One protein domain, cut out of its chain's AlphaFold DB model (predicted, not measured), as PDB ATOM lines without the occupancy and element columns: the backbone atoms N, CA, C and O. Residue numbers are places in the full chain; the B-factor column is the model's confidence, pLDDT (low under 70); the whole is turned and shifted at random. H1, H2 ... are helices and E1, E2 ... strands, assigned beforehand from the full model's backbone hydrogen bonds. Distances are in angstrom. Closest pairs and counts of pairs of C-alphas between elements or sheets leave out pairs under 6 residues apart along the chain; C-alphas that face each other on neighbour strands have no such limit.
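Overview. This is residues 83 to 174 of the 298 residues of an uncharacterized protein of Sphingomonadales bacterium CG12_big_fil_rev_8_21_14_0_65_65_10 (UniProt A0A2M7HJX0). A twisted sheet of five strands, E3 to E7, makes the middle of an elongated domain, with a small three-stranded sheet of E1, E2 and E8 beyond one end of its strands and the helix H1 beyond the other. A short second helix, H2, grazes the large sheet. The printed part has 92 residues, with eight named strands and two named helices in the order E1 E2 E3 H1 E4 H2 E5 E6 E7 E8, in the class mixed, helices and strands. The large sheet is mixed, in the order E3 E4 E5 E6 E7, and the small one antiparallel, in the order E2 E1 E8. The whole is compact, with a radius of gyration of the C-alphas of 13.9 A and spans of 41 by 26 by 19 A.

Arrangement. In the large sheet, E4, residues 122 to 126, and E5, residues 140 to 144, are parallel neighbours at 14 degrees, with N 125 and O 142 2.8 A apart. With H2, residues 134 to 137, they form a strand-helix-strand unit, two parallel neighbour strands with a helix between, whose crossover is right-handed. H2 is on the sheet but only grazes it with residues 134 to 136; its closest C-alpha pair with E5 is Phe 135 and Leu 143, 5.8 A. E3, residues 99 to 101, is an edge strand antiparallel to E4, with N 101 and O 124 2.8 A apart. E5, E6, residues 148 to 152, and E7, residues 161 to 165, make a meander, each strand the antiparallel neighbour of the one before; N 150 and O 143 are 2.8 A apart, and N 162 and O 151 2.8 A. H1, residues 105 to 112, is not on this sheet. In the small sheet, E1, residues 84 to 87, is the inner strand: it forms a hairpin with E2, residues 90 to 93, with N 92 and O 85 2.8 A apart, and is antiparallel to E8, residues 172 to 174, with N 86 and O 172 2.7 A apart. E2 and E6 are only just apart, their closest C-alphas 8.4 A from each other. In H1 every O i to N i+4 pair is within hydrogen-bond range; H2 is too short for such a pair.

Along the chain. E6 spans 13.5 A from first to last C-alpha, E7 12.9 A, H1 10.7 A and E4 10.5 A. E1 begins at C-alpha 84, (169.722, 134.998, 219.608). H1 begins at C-alpha 105, (148.561, 125.172, 212.817). E8 ends at C-alpha 174, (166.413, 138.417, 221.596).

Size, cuts and confidence. The two C-alphas farthest apart are those of Lys 88 and Ser 115, 41.1 A. The printed part has no cut and no long link. Its mean pLDDT is 87.0, and residues 110 to 119 and 155 to 159 are under 70.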
ATOM      1  N   VAL A  83     168.468 132.009 223.060       97.56
ATOM      2  CA  VAL A  83     169.042 133.347 222.981       97.56
ATOM      3  C   VAL A  83     169.615 133.522 221.584       97.56
ATOM      4  O   VAL A  83     170.411 132.708 221.113       97.56
ATOM      5  N   MET A  84     169.195 134.586 220.905       96.94
ATOM      6  CA  MET A  84     169.722 134.998 219.608       96.94
ATOM      7  C   MET A  84     170.382 136.358 219.750       96.94
ATOM      8  O   MET A  84     169.749 137.317 220.184       96.94
ATOM      9  N   SER A  85     171.647 136.460 219.362       97.31
ATOM     10  CA  SER A  85     172.406 137.708 219.406       97.31
ATOM     11  C   SER A  85     173.073 137.965 218.064       97.31
ATOM     12  O   SER A  85     173.890 137.166 217.619       97.31
ATOM     13  N   ILE A  86     172.732 139.082 217.429       97.00
ATOM     14  CA  ILE A  86     173.415 139.613 216.254       97.00
ATOM     15  C   ILE A  86     174.354 140.710 216.732       97.00
ATOM     16  O   ILE A  86     173.899 141.711 217.281       97.00
ATOM     17  N   ASN A  87     175.650 140.512 216.513       96.94
ATOM     18  CA  ASN A  87     176.688 141.485 216.819       96.94
ATOM     19  C   ASN A  87     177.487 141.755 215.549       96.94
ATOM     20  O   ASN A  87     178.015 140.824 214.942       96.94
ATOM     21  N   LYS A  88     177.579 143.025 215.150       94.94
ATOM     22  CA  LYS A  88     178.265 143.445 213.918       94.94
ATOM     23  C   LYS A  88     177.796 142.669 212.675       94.94
ATOM     24  O   LYS A  88     178.612 142.194 211.891       94.94
ATOM     25  N   GLY A  89     176.483 142.476 212.537       94.62
ATOM     26  CA  GLY A  89     175.898 141.722 211.422       94.62
ATOM     27  C   GLY A  89     176.090 140.200 211.474       94.62
ATOM     28  O   GLY A  89     175.749 139.524 210.513       94.62
ATOM     29  N   GLN A  90     176.606 139.634 212.572       97.00
ATOM     30  CA  GLN A  90     176.760 138.184 212.730       97.00
ATOM     31  C   GLN A  90     175.860 137.650 213.844       97.00
ATOM     32  O   GLN A  90     176.018 138.020 215.008       97.00
ATOM     33  N   LEU A  91     174.927 136.774 213.482       97.06
ATOM     34  CA  LEU A  91     174.076 136.014 214.383       97.06
ATOM     35  C   LEU A  91     174.871 134.926 215.108       97.06
ATOM     36  O   LEU A  91     175.681 134.208 214.525       97.06
ATOM     37  N   SER A  92     174.563 134.778 216.388       97.19
ATOM     38  CA  SER A  92     174.991 133.703 217.271       97.19
ATOM     39  C   SER A  92     173.795 133.223 218.088       97.19
ATOM     40  O   SER A  92     172.882 134.002 218.390       97.19
ATOM     41  N   THR A  93     173.797 131.943 218.451       97.12
ATOM     42  CA  THR A  93     172.790 131.363 219.336       97.12
ATOM     43  C   THR A  93     173.412 130.371 220.313       97.12
ATOM     44  O   THR A  93     174.523 129.888 220.104       97.12
ATOM     45  N   ASN A  94     172.720 130.112 221.419       97.44
ATOM     46  CA  ASN A  94     173.149 129.196 222.474       97.44
ATOM     47  C   ASN A  94     172.536 127.788 222.357       97.44
ATOM     48  O   ASN A  94     172.875 126.918 223.159       97.44
ATOM     49  N   VAL A  95     171.622 127.560 221.409       96.12
ATOM     50  CA  VAL A  95     170.984 126.250 221.201       96.12
ATOM     51  C   VAL A  95     171.766 125.389 220.210       96.12
ATOM     52  O   VAL A  95     172.593 125.876 219.443       96.12
ATOM     53  N   LYS A  96     171.488 124.081 220.206       96.62
ATOM     54  CA  LYS A  96     172.055 123.157 219.218       96.62
ATOM     55  C   LYS A  96     171.441 123.416 217.838       96.62
ATOM     56  O   LYS A  96     170.225 123.365 217.683       96.62
ATOM     57  N   GLU A  97     172.300 123.641 216.852       96.25
ATOM     58  CA  GLU A  97     171.926 123.878 215.455       96.25
ATOM     59  C   GLU A  97     171.987 122.587 214.607       96.25
ATOM     60  O   GLU A  97     172.798 121.702 214.914       96.25
ATOM     61  N   PRO A  98     171.184 122.471 213.526       96.75
ATOM     62  CA  PRO A  98     170.102 123.382 213.135       96.75
ATOM     63  C   PRO A  98     168.911 123.306 214.103       96.75
ATOM     64  O   PRO A  98     168.512 122.224 214.533       96.75
ATOM     65  N   TYR A  99     168.328 124.460 214.430       96.62
ATOM     66  CA  TYR A  99     167.155 124.555 215.298       96.62
ATOM     67  C   TYR A  99     165.896 124.818 214.469       96.62
ATOM     68  O   TYR A  99     165.824 125.808 213.739       96.62
ATOM     69  N   PHE A 100     164.895 123.943 214.582       95.50
ATOM     70  CA  PHE A 100     163.685 123.978 213.759       95.50
ATOM     71  C   PHE A 100     162.464 124.459 214.547       95.50
ATOM     72  O   PHE A 100     162.102 123.882 215.571       95.50
ATOM     73  N   PHE A 101     161.780 125.472 214.020       93.81
ATOM     74  CA  PHE A 101     160.472 125.913 214.493       93.81
ATOM     75  C   PHE A 101     159.384 125.279 213.641       93.81
ATOM     76  O   PHE A 101     159.304 125.514 212.431       93.81
ATOM     77  N   ASN A 102     158.504 124.524 214.288       89.69
ATOM     78  CA  ASN A 102     157.349 123.942 213.623       89.69
ATOM     79  C   ASN A 102     156.370 125.035 213.167       89.69
ATOM     80  O   ASN A 102     156.176 126.028 213.877       89.69
ATOM     81  N   PRO A 103     155.705 124.861 212.011       85.88
ATOM     82  CA  PRO A 103     154.693 125.802 211.579       85.88
ATOM     83  C   PRO A 103     153.497 125.814 212.539       85.88
ATOM     84  O   PRO A 103     152.972 124.742 212.863       85.88
ATOM     85  N   PRO A 104     153.038 127.014 212.951       83.31
ATOM     86  CA  PRO A 104     151.771 127.190 213.649       83.31
ATOM     87  C   PRO A 104     150.628 126.519 212.857       83.31
ATOM     88  O   PRO A 104     150.643 126.536 211.622       83.31
ATOM     89  N   GLU A 105     149.626 125.922 213.518       81.19
ATOM     90  CA  GLU A 105     148.561 125.172 212.817       81.19
ATOM     91  C   GLU A 105     147.796 126.033 211.810       81.19
ATOM     92  O   GLU A 105     147.424 125.551 210.742       81.19
ATOM     93  N   ILE A 106     147.634 127.329 212.095       74.06
ATOM     94  CA  ILE A 106     147.034 128.290 211.160       74.06
ATOM     95  C   ILE A 106     147.785 128.314 209.824       74.06
ATOM     96  O   ILE A 106     147.159 128.335 208.765       74.06
ATOM     97  N   ILE A 107     149.117 128.248 209.848       75.81
ATOM     98  CA  ILE A 107     149.934 128.232 208.630       75.81
ATOM     99  C   ILE A 107     149.762 126.903 207.888       75.81
ATOM    100  O   ILE A 107     149.630 126.904 206.664       75.81
ATOM    101  N   LYS A 108     149.672 125.780 208.612       76.25
ATOM    102  CA  LYS A 108     149.396 124.461 208.013       76.25
ATOM    103  C   LYS A 108     148.035 124.428 207.305       76.25
ATOM    104  O   LYS A 108     147.926 123.887 206.208       76.25
ATOM    105  N   LEU A 109     147.006 125.035 207.902       72.31
ATOM    106  CA  LEU A 109     145.670 125.140 207.302       72.31
ATOM    107  C   LEU A 109     145.674 125.988 206.025       72.31
ATOM    108  O   LEU A 109     144.999 125.633 205.059       72.31
ATOM    109  N   LEU A 110     146.438 127.081 206.001       69.69
ATOM    110  CA  LEU A 110     146.575 127.926 204.814       69.69
ATOM    111  C   LEU A 110     147.302 127.195 203.675       69.69
ATOM    112  O   LEU A 110     146.851 127.268 202.536       69.69
ATOM    113  N   GLN A 111     148.359 126.438 203.983       68.25
ATOM    114  CA  GLN A 111     149.109 125.649 202.994       68.25
ATOM    115  C   GLN A 111     148.284 124.516 202.375       68.25
ATOM    116  O   GLN A 111     148.426 124.219 201.192       68.25
ATOM    117  N   LYS A 112     147.386 123.885 203.141       66.00
ATOM    118  CA  LYS A 112     146.535 122.800 202.623       66.00
ATOM    119  C   LYS A 112     145.571 123.268 201.523       66.00
ATOM    120  O   LYS A 112     145.132 122.457 200.714       66.00
ATOM    121  N   ASN A 113     145.245 124.560 201.499       60.56
ATOM    122  CA  ASN A 113     144.304 125.149 200.547       60.56
ATOM    123  C   ASN A 113     144.986 125.796 199.330       60.56
ATOM    124  O   ASN A 113     144.294 126.338 198.470       60.56
ATOM    125  N   THR A 114     146.319 125.767 199.243       61.41
ATOM    126  CA  THR A 114     147.058 126.264 198.077       61.41
ATOM    127  C   THR A 114     147.388 125.121 197.120       61.41
ATOM    128  O   THR A 114     147.941 124.111 197.536       61.41
ATOM    129  N   SER A 115     147.074 125.297 195.831       55.88
ATOM    130  CA  SER A 115     147.296 124.307 194.761       55.88
ATOM    131  C   SER A 115     148.774 124.000 194.483       55.88
ATOM    132  O   SER A 115     149.090 123.013 193.819       55.88
ATOM    133  N   ASP A 116     149.682 124.832 194.994       59.38
ATOM    134  CA  ASP A 116     151.120 124.630 194.892       59.38
ATOM    135  C   ASP A 116     151.586 123.713 196.035       59.38
ATOM    136  O   ASP A 116     151.675 124.128 197.188       59.38
ATOM    137  N   ASN A 117     151.898 122.456 195.706       55.09
ATOM    138  CA  ASN A 117     152.340 121.370 196.603       55.09
ATOM    139  C   ASN A 117     153.679 121.612 197.352       55.09
ATOM    140  O   ASN A 117     154.395 120.664 197.686       55.09
ATOM    141  N   ILE A 118     154.072 122.857 197.619       59.41
ATOM    142  CA  ILE A 118     155.284 123.174 198.381       59.41
ATOM    143  C   ILE A 118     154.924 123.197 199.867       59.41
ATOM    144  O   ILE A 118     154.602 124.226 200.458       59.41
ATOM    145  N   LEU A 119     154.964 122.007 200.466       66.06
ATOM    146  CA  LEU A 119     154.811 121.801 201.904       66.06
ATOM    147  C   LEU A 119     156.118 122.170 202.613       66.06
ATOM    148  O   LEU A 119     157.086 121.403 202.599       66.06
ATOM    149  N   TYR A 120     156.146 123.342 203.244       78.25
ATOM    150  CA  TYR A 120     157.197 123.681 204.200       78.25
ATOM    151  C   TYR A 120     156.990 122.843 205.467       78.25
ATOM    152  O   TYR A 120     155.956 122.958 206.125       78.25
ATOM    153  N   SER A 121     157.960 121.998 205.821       85.50
ATOM    154  CA  SER A 121     157.918 121.237 207.076       85.50
ATOM    155  C   SER A 121     158.230 122.117 208.282       85.50
ATOM    156  O   SER A 121     157.750 121.839 209.377       85.50
ATOM    157  N   ASN A 122     159.003 123.185 208.068       90.25
ATOM    158  CA  ASN A 122     159.473 124.094 209.104       90.25
ATOM    159  C   ASN A 122     159.054 125.534 208.781       90.25
ATOM    160  O   ASN A 122     158.987 125.938 207.620       90.25
ATOM    161  N   PHE A 123     158.755 126.327 209.803       90.56
ATOM    162  CA  PHE A 123     158.440 127.743 209.628       90.56
ATOM    163  C   PHE A 123     159.691 128.605 209.708       90.56
ATOM    164  O   PHE A 123     159.921 129.427 208.829       90.56
ATOM    165  N   ILE A 124     160.525 128.380 210.720       95.00
ATOM    166  CA  ILE A 124     161.828 129.033 210.855       95.00
ATOM    167  C   ILE A 124     162.870 127.947 211.099       95.00
ATOM    168  O   ILE A 124     162.624 126.989 211.829       95.00
ATOM    169  N   THR A 125     164.039 128.090 210.495       96.69
ATOM    170  CA  THR A 125     165.217 127.286 210.815       96.69
ATOM    171  C   THR A 125     166.375 128.213 211.120       96.69
ATOM    172  O   THR A 125     166.638 129.126 210.343       96.69
ATOM    173  N   ILE A 126     167.052 127.988 212.242       97.56
ATOM    174  CA  ILE A 126     168.264 128.716 212.622       97.56
ATOM    175  C   ILE A 126     169.446 127.769 212.458       97.56
ATOM    176  O   ILE A 126     169.477 126.711 213.086       97.56
ATOM    177  N   ASP A 127     170.405 128.149 211.621       97.81
ATOM    178  CA  ASP A 127     171.644 127.402 211.408       97.81
ATOM    179  C   ASP A 127     172.752 128.368 210.969       97.81
ATOM    180  O   ASP A 127     172.807 128.796 209.817       97.81
ATOM    181  N   THR A 128     173.636 128.737 211.894       96.94
ATOM    182  CA  THR A 128     174.737 129.679 211.650       96.94
ATOM    183  C   THR A 128     175.873 129.062 210.832       96.94
ATOM    184  O   THR A 128     176.753 129.783 210.359       96.94
ATOM    185  N   LYS A 129     175.862 127.743 210.615       96.50
ATOM    186  CA  LYS A 129     176.834 127.036 209.770       96.50
ATOM    187  C   LYS A 129     176.281 126.720 208.382       96.50
ATOM    188  O   LYS A 129     177.053 126.336 207.503       96.50
ATOM    189  N   ALA A 130     174.973 126.874 208.174       94.94
ATOM    190  CA  ALA A 130     174.338 126.658 206.884       94.94
ATOM    191  C   ALA A 130     174.720 127.727 205.859       94.94
ATOM    192  O   ALA A 130     174.830 128.917 206.156       94.94
ATOM    193  N   ASN A 131     174.820 127.278 204.612       92.94
ATOM    194  CA  ASN A 131     174.776 128.127 203.434       92.94
ATOM    195  C   ASN A 131     173.330 128.259 202.922       92.94
ATOM    196  O   ASN A 131     172.404 127.586 203.387       92.94
ATOM    197  N   VAL A 132     173.122 129.143 201.949       91.06
ATOM    198  CA  VAL A 132     171.788 129.445 201.411       91.06
ATOM    199  C   VAL A 132     171.152 128.244 200.698       91.06
ATOM    200  O   VAL A 132     169.928 128.139 200.638       91.06
ATOM    201  N   GLU A 133     171.956 127.296 200.212       90.12
ATOM    202  CA  GLU A 133     171.499 126.075 199.547       90.12
ATOM    203  C   GLU A 133     170.712 125.147 200.490       90.12
ATOM    204  O   GLU A 133     169.764 124.487 200.049       90.12
ATOM    205  N   LYS A 134     171.025 125.155 201.798       92.38
ATOM    206  CA  LYS A 134     170.300 124.375 202.820       92.38
ATOM    207  C   LYS A 134     168.839 124.788 202.988       92.38
ATOM    208  O   LYS A 134     168.045 123.994 203.486       92.38
ATOM    209  N   PHE A 135     168.439 125.968 202.510       90.31
ATOM    210  CA  PHE A 135     167.049 126.439 202.553       90.31
ATOM    211  C   PHE A 135     166.061 125.423 201.951       90.31
ATOM    212  O   PHE A 135     165.010 125.145 202.534       90.31
ATOM    213  N   ARG A 136     166.419 124.822 200.806       87.56
ATOM    214  CA  ARG A 136     165.571 123.826 200.126       87.56
ATOM    215  C   ARG A 136     165.559 122.483 200.849       87.56
ATOM    216  O   ARG A 136     164.516 121.837 200.911       87.56
ATOM    217  N   GLU A 137     166.704 122.077 201.389       91.19
ATOM    218  CA  GLU A 137     166.858 120.824 202.133       91.19
ATOM    219  C   GLU A 137     166.031 120.846 203.420       91.19
ATOM    220  O   GLU A 137     165.286 119.910 203.696       91.19
ATOM    221  N   TYR A 138     166.079 121.960 204.153       92.88
ATOM    222  CA  TYR A 138     165.336 122.144 205.397       92.88
ATOM    223  C   TYR A 138     163.840 122.375 205.202       92.88
ATOM    224  O   TYR A 138     163.104 122.362 206.193       92.88
ATOM    225  N   ARG A 139     163.377 122.583 203.957       89.88
ATOM    226  CA  ARG A 139     161.966 122.836 203.617       89.88
ATOM    227  C   ARG A 139     161.338 123.853 204.577       89.88
ATOM    228  O   ARG A 139     160.289 123.606 205.175       89.88
ATOM    229  N   THR A 140     162.029 124.976 204.762       90.69
ATOM    230  CA  THR A 140     161.669 126.012 205.733       90.69
ATOM    231  C   THR A 140     161.156 127.271 205.049       90.69
ATOM    232  O   THR A 140     161.545 127.559 203.919       90.69
ATOM    233  N   LEU A 141     160.276 128.023 205.710       90.06
ATOM    234  CA  LEU A 141     159.799 129.302 205.175       90.06
ATOM    235  C   LEU A 141     160.829 130.423 205.385       90.06
ATOM    236  O   LEU A 141     160.953 131.316 204.548       90.06
ATOM    237  N   PHE A 142     161.586 130.352 206.478       93.81
ATOM    238  CA  PHE A 142     162.665 131.276 206.804       93.81
ATOM    239  C   PHE A 142     163.891 130.482 207.255       93.81
ATOM    240  O   PHE A 142     163.835 129.792 208.273       93.81
ATOM    241  N   LEU A 143     165.006 130.596 206.536       96.44
ATOM    242  CA  LEU A 143     166.305 130.128 207.026       96.44
ATOM    243  C   LEU A 143     167.095 131.332 207.523       96.44
ATOM    244  O   LEU A 143     167.348 132.264 206.766       96.44
ATOM    245  N   ILE A 144     167.480 131.309 208.789       97.19
ATOM    246  CA  ILE A 144     168.318 132.324 209.411       97.19
ATOM    247  C   ILE A 144     169.718 131.730 209.558       97.19
ATOM    248  O   ILE A 144     169.917 130.775 210.311       97.19
ATOM    249  N   THR A 145     170.667 132.286 208.810       97.38
ATOM    250  CA  THR A 145     172.082 131.900 208.835       97.38
ATOM    251  C   THR A 145     172.894 132.870 209.694       97.38
ATOM    252  O   THR A 145     172.338 133.756 210.350       97.38
ATOM    253  N   LYS A 146     174.223 132.724 209.704       97.06
ATOM    254  CA  LYS A 146     175.115 133.613 210.456       97.06
ATOM    255  C   LYS A 146     174.991 135.071 210.025       97.06
ATOM    256  O   LYS A 146     175.016 135.947 210.877       97.06
ATOM    257  N   ASP A 147     174.891 135.347 208.736       96.38
ATOM    258  CA  ASP A 147     174.984 136.704 208.189       96.38
ATOM    259  C   ASP A 147     173.757 137.110 207.367       96.38
ATOM    260  O   ASP A 147     173.706 138.225 206.851       96.38
ATOM    261  N   SER A 148     172.758 136.235 207.223       96.19
ATOM    262  CA  SER A 148     171.618 136.505 206.352       96.19
ATOM    263  C   SER A 148     170.340 135.754 206.716       96.19
ATOM    264  O   SER A 148     170.350 134.721 207.386       96.19
ATOM    265  N   ILE A 149     169.214 136.269 206.220       96.56
ATOM    266  CA  ILE A 149     167.912 135.599 206.221       96.56
ATOM    267  C   ILE A 149     167.556 135.224 204.784       96.56
ATOM    268  O   ILE A 149     167.579 136.073 203.890       96.56
ATOM    269  N   VAL A 150     167.180 133.968 204.574       95.19
ATOM    270  CA  VAL A 150     166.736 133.422 203.292       95.19
ATOM    271  C   VAL A 150     165.228 133.183 203.329       95.19
ATOM    272  O   VAL A 150     164.716 132.540 204.248       95.19
ATOM    273  N   VAL A 151     164.517 133.705 202.326       93.06
ATOM    274  CA  VAL A 151     163.050 133.633 202.195       93.06
ATOM    275  C   VAL A 151     162.640 133.200 200.787       93.06
ATOM    276  O   VAL A 151     163.383 133.464 199.839       93.06
ATOM    277  N   PRO A 152     161.461 132.585 200.590       87.38
ATOM    278  CA  PRO A 152     161.004 132.221 199.254       87.38
ATOM    279  C   PRO A 152     160.748 133.464 198.396       87.38
ATOM    280  O   PRO A 152     160.188 134.469 198.847       87.38
ATOM    281  N   ASP A 153     161.132 133.390 197.127       84.56
ATOM    282  CA  ASP A 153     160.882 134.449 196.161       84.56
ATOM    283  C   ASP A 153     159.449 134.351 195.620       84.56
ATOM    284  O   ASP A 153     159.072 133.395 194.938       84.56
ATOM    285  N   ARG A 154     158.636 135.371 195.914       70.19
ATOM    286  CA  ARG A 154     157.221 135.424 195.512       70.19
ATOM    287  C   ARG A 154     157.014 135.649 194.008       70.19
ATOM    288  O   ARG A 154     155.900 135.458 193.540       70.19
ATOM    289  N   GLN A 155     158.039 136.068 193.257       59.44
ATOM    290  CA  GLN A 155     157.891 136.456 191.844       59.44
ATOM    291  C   GLN A 155     158.236 135.352 190.832       59.44
ATOM    292  O   GLN A 155     157.805 135.442 189.685       59.44
ATOM    293  N   LYS A 156     159.002 134.320 191.211       52.47
ATOM    294  CA  LYS A 156     159.495 133.284 190.283       52.47
ATOM    295  C   LYS A 156     159.221 131.868 190.802       52.47
ATOM    296  O   LYS A 156     160.134 131.102 191.102       52.47
ATOM    297  N   ASN A 157     157.932 131.522 190.878       54.00
ATOM    298  CA  ASN A 157     157.426 130.167 191.130       54.00
ATOM    299  C   ASN A 157     158.095 129.437 192.305       54.00
ATOM    300  O   ASN A 157     158.576 128.336 192.082       54.00
ATOM    301  N   MET A 158     158.165 130.028 193.511       58.62
ATOM    302  CA  MET A 158     158.540 129.403 194.810       58.62
ATOM    303  C   MET A 158     159.779 128.462 194.845       58.62
ATOM    304  O   MET A 158     160.065 127.834 195.861       58.62
ATOM    305  N   LYS A 159     160.538 128.363 193.750       65.38
ATOM    306  CA  LYS A 159     161.736 127.540 193.548       65.38
ATOM    307  C   LYS A 159     162.989 128.383 193.738       65.38
ATOM    308  O   LYS A 159     164.065 127.838 193.984       65.38
ATOM    309  N   THR A 160     162.871 129.701 193.613       79.81
ATOM    310  CA  THR A 160     163.927 130.665 193.914       79.81
ATOM    311  C   THR A 160     163.746 131.228 195.323       79.81
ATOM    312  O   THR A 160     162.651 131.219 195.887       79.81
ATOM    313  N   PHE A 161     164.844 131.693 195.911       88.94
ATOM    314  CA  PHE A 161     164.868 132.327 197.223       88.94
ATOM    315  C   PHE A 161     165.559 133.686 197.128       88.94
ATOM    316  O   PHE A 161     166.353 133.933 196.219       88.94
ATOM    317  N   ARG A 162     165.240 134.574 198.067       92.81
ATOM    318  CA  ARG A 162     165.901 135.865 198.256       92.81
ATOM    319  C   ARG A 162     166.716 135.811 199.532       92.81
ATOM    320  O   ARG A 162     166.260 135.254 200.527       92.81
ATOM    321  N   VAL A 163     167.897 136.411 199.483       95.00
ATOM    322  CA  VAL A 163     168.823 136.491 200.609       95.00
ATOM    323  C   VAL A 163     168.906 137.949 201.038       95.00
ATOM    324  O   VAL A 163     169.221 138.816 200.225       95.00
ATOM    325  N   SER A 164     168.618 138.209 202.306       95.31
ATOM    326  CA  SER A 164     168.761 139.521 202.931       95.31
ATOM    327  C   SER A 164     169.889 139.445 203.951       95.31
ATOM    328  O   SER A 164     169.730 138.810 204.992       95.31
ATOM    329  N   GLN A 165     171.030 140.064 203.647       96.19
ATOM    330  CA  GLN A 165     172.183 140.102 204.548       96.19
ATOM    331  C   GLN A 165     171.943 141.057 205.722       96.19
ATOM    332  O   GLN A 165     171.300 142.101 205.579       96.19
ATOM    333  N   PHE A 166     172.476 140.711 206.890       94.50
ATOM    334  CA  PHE A 166     172.525 141.606 208.033       94.50
ATOM    335  C   PHE A 166     173.534 142.723 207.771       94.50
ATOM    336  O   PHE A 166     174.648 142.493 207.309       94.50
ATOM    337  N   SER A 167     173.154 143.958 208.096       93.94
ATOM    338  CA  SER A 167     174.094 145.077 208.045       93.94
ATOM    339  C   SER A 167     175.159 144.929 209.133       93.94
ATOM    340  O   SER A 167     174.839 144.579 210.270       93.94
ATOM    341  N   ASN A 168     176.406 145.293 208.829       92.56
ATOM    342  CA  ASN A 168     177.513 145.298 209.795       92.56
ATOM    343  C   ASN A 168     177.258 146.208 211.009       92.56
ATOM    344  O   ASN A 168     177.872 146.023 212.054       92.56
ATOM    345  N   ASN A 169     176.341 147.172 210.893       93.75
ATOM    346  CA  ASN A 169     175.969 148.069 211.990       93.75
ATOM    347  C   ASN A 169     174.746 147.568 212.775       93.75
ATOM    348  O   ASN A 169     174.321 148.206 213.738       93.75
ATOM    349  N   PHE A 170     174.152 146.446 212.360       93.25
ATOM    350  CA  PHE A 170     172.990 145.878 213.018       93.25
ATOM    351  C   PHE A 170     173.421 145.079 214.247       93.25
ATOM    352  O   PHE A 170     174.183 144.115 214.145       93.25
ATOM    353  N   ASN A 171     172.903 145.490 215.405       94.12
ATOM    354  CA  ASN A 171     173.046 144.774 216.662       94.12
ATOM    355  C   ASN A 171     171.657 144.468 217.219       94.12
ATOM    356  O   ASN A 171     170.799 145.350 217.296       94.12
ATOM    357  N   PHE A 172     171.430 143.221 217.611       94.62
ATOM    358  CA  PHE A 172     170.140 142.757 218.101       94.62
ATOM    359  C   PHE A 172     170.350 141.642 219.114       94.62
ATOM    360  O   PHE A 172     171.205 140.790 218.928       94.62
ATOM    361  N   ASN A 173     169.565 141.623 220.183       96.31
ATOM    362  CA  ASN A 173     169.577 140.519 221.133       96.31
ATOM    363  C   ASN A 173     168.133 140.195 221.505       96.31
ATOM    364  O   ASN A 173     167.437 141.070 222.034       96.31
ATOM    365  N   LEU A 174     167.711 138.964 221.240       97.06
ATOM    366  CA  LEU A 174     166.413 138.417 221.596       97.06
ATOM    367  C   LEU A 174     166.613 137.240 222.543       97.06
ATOM    368  O   LEU A 174     167.247 136.245 222.205       97.06
TER     369      LEU A 174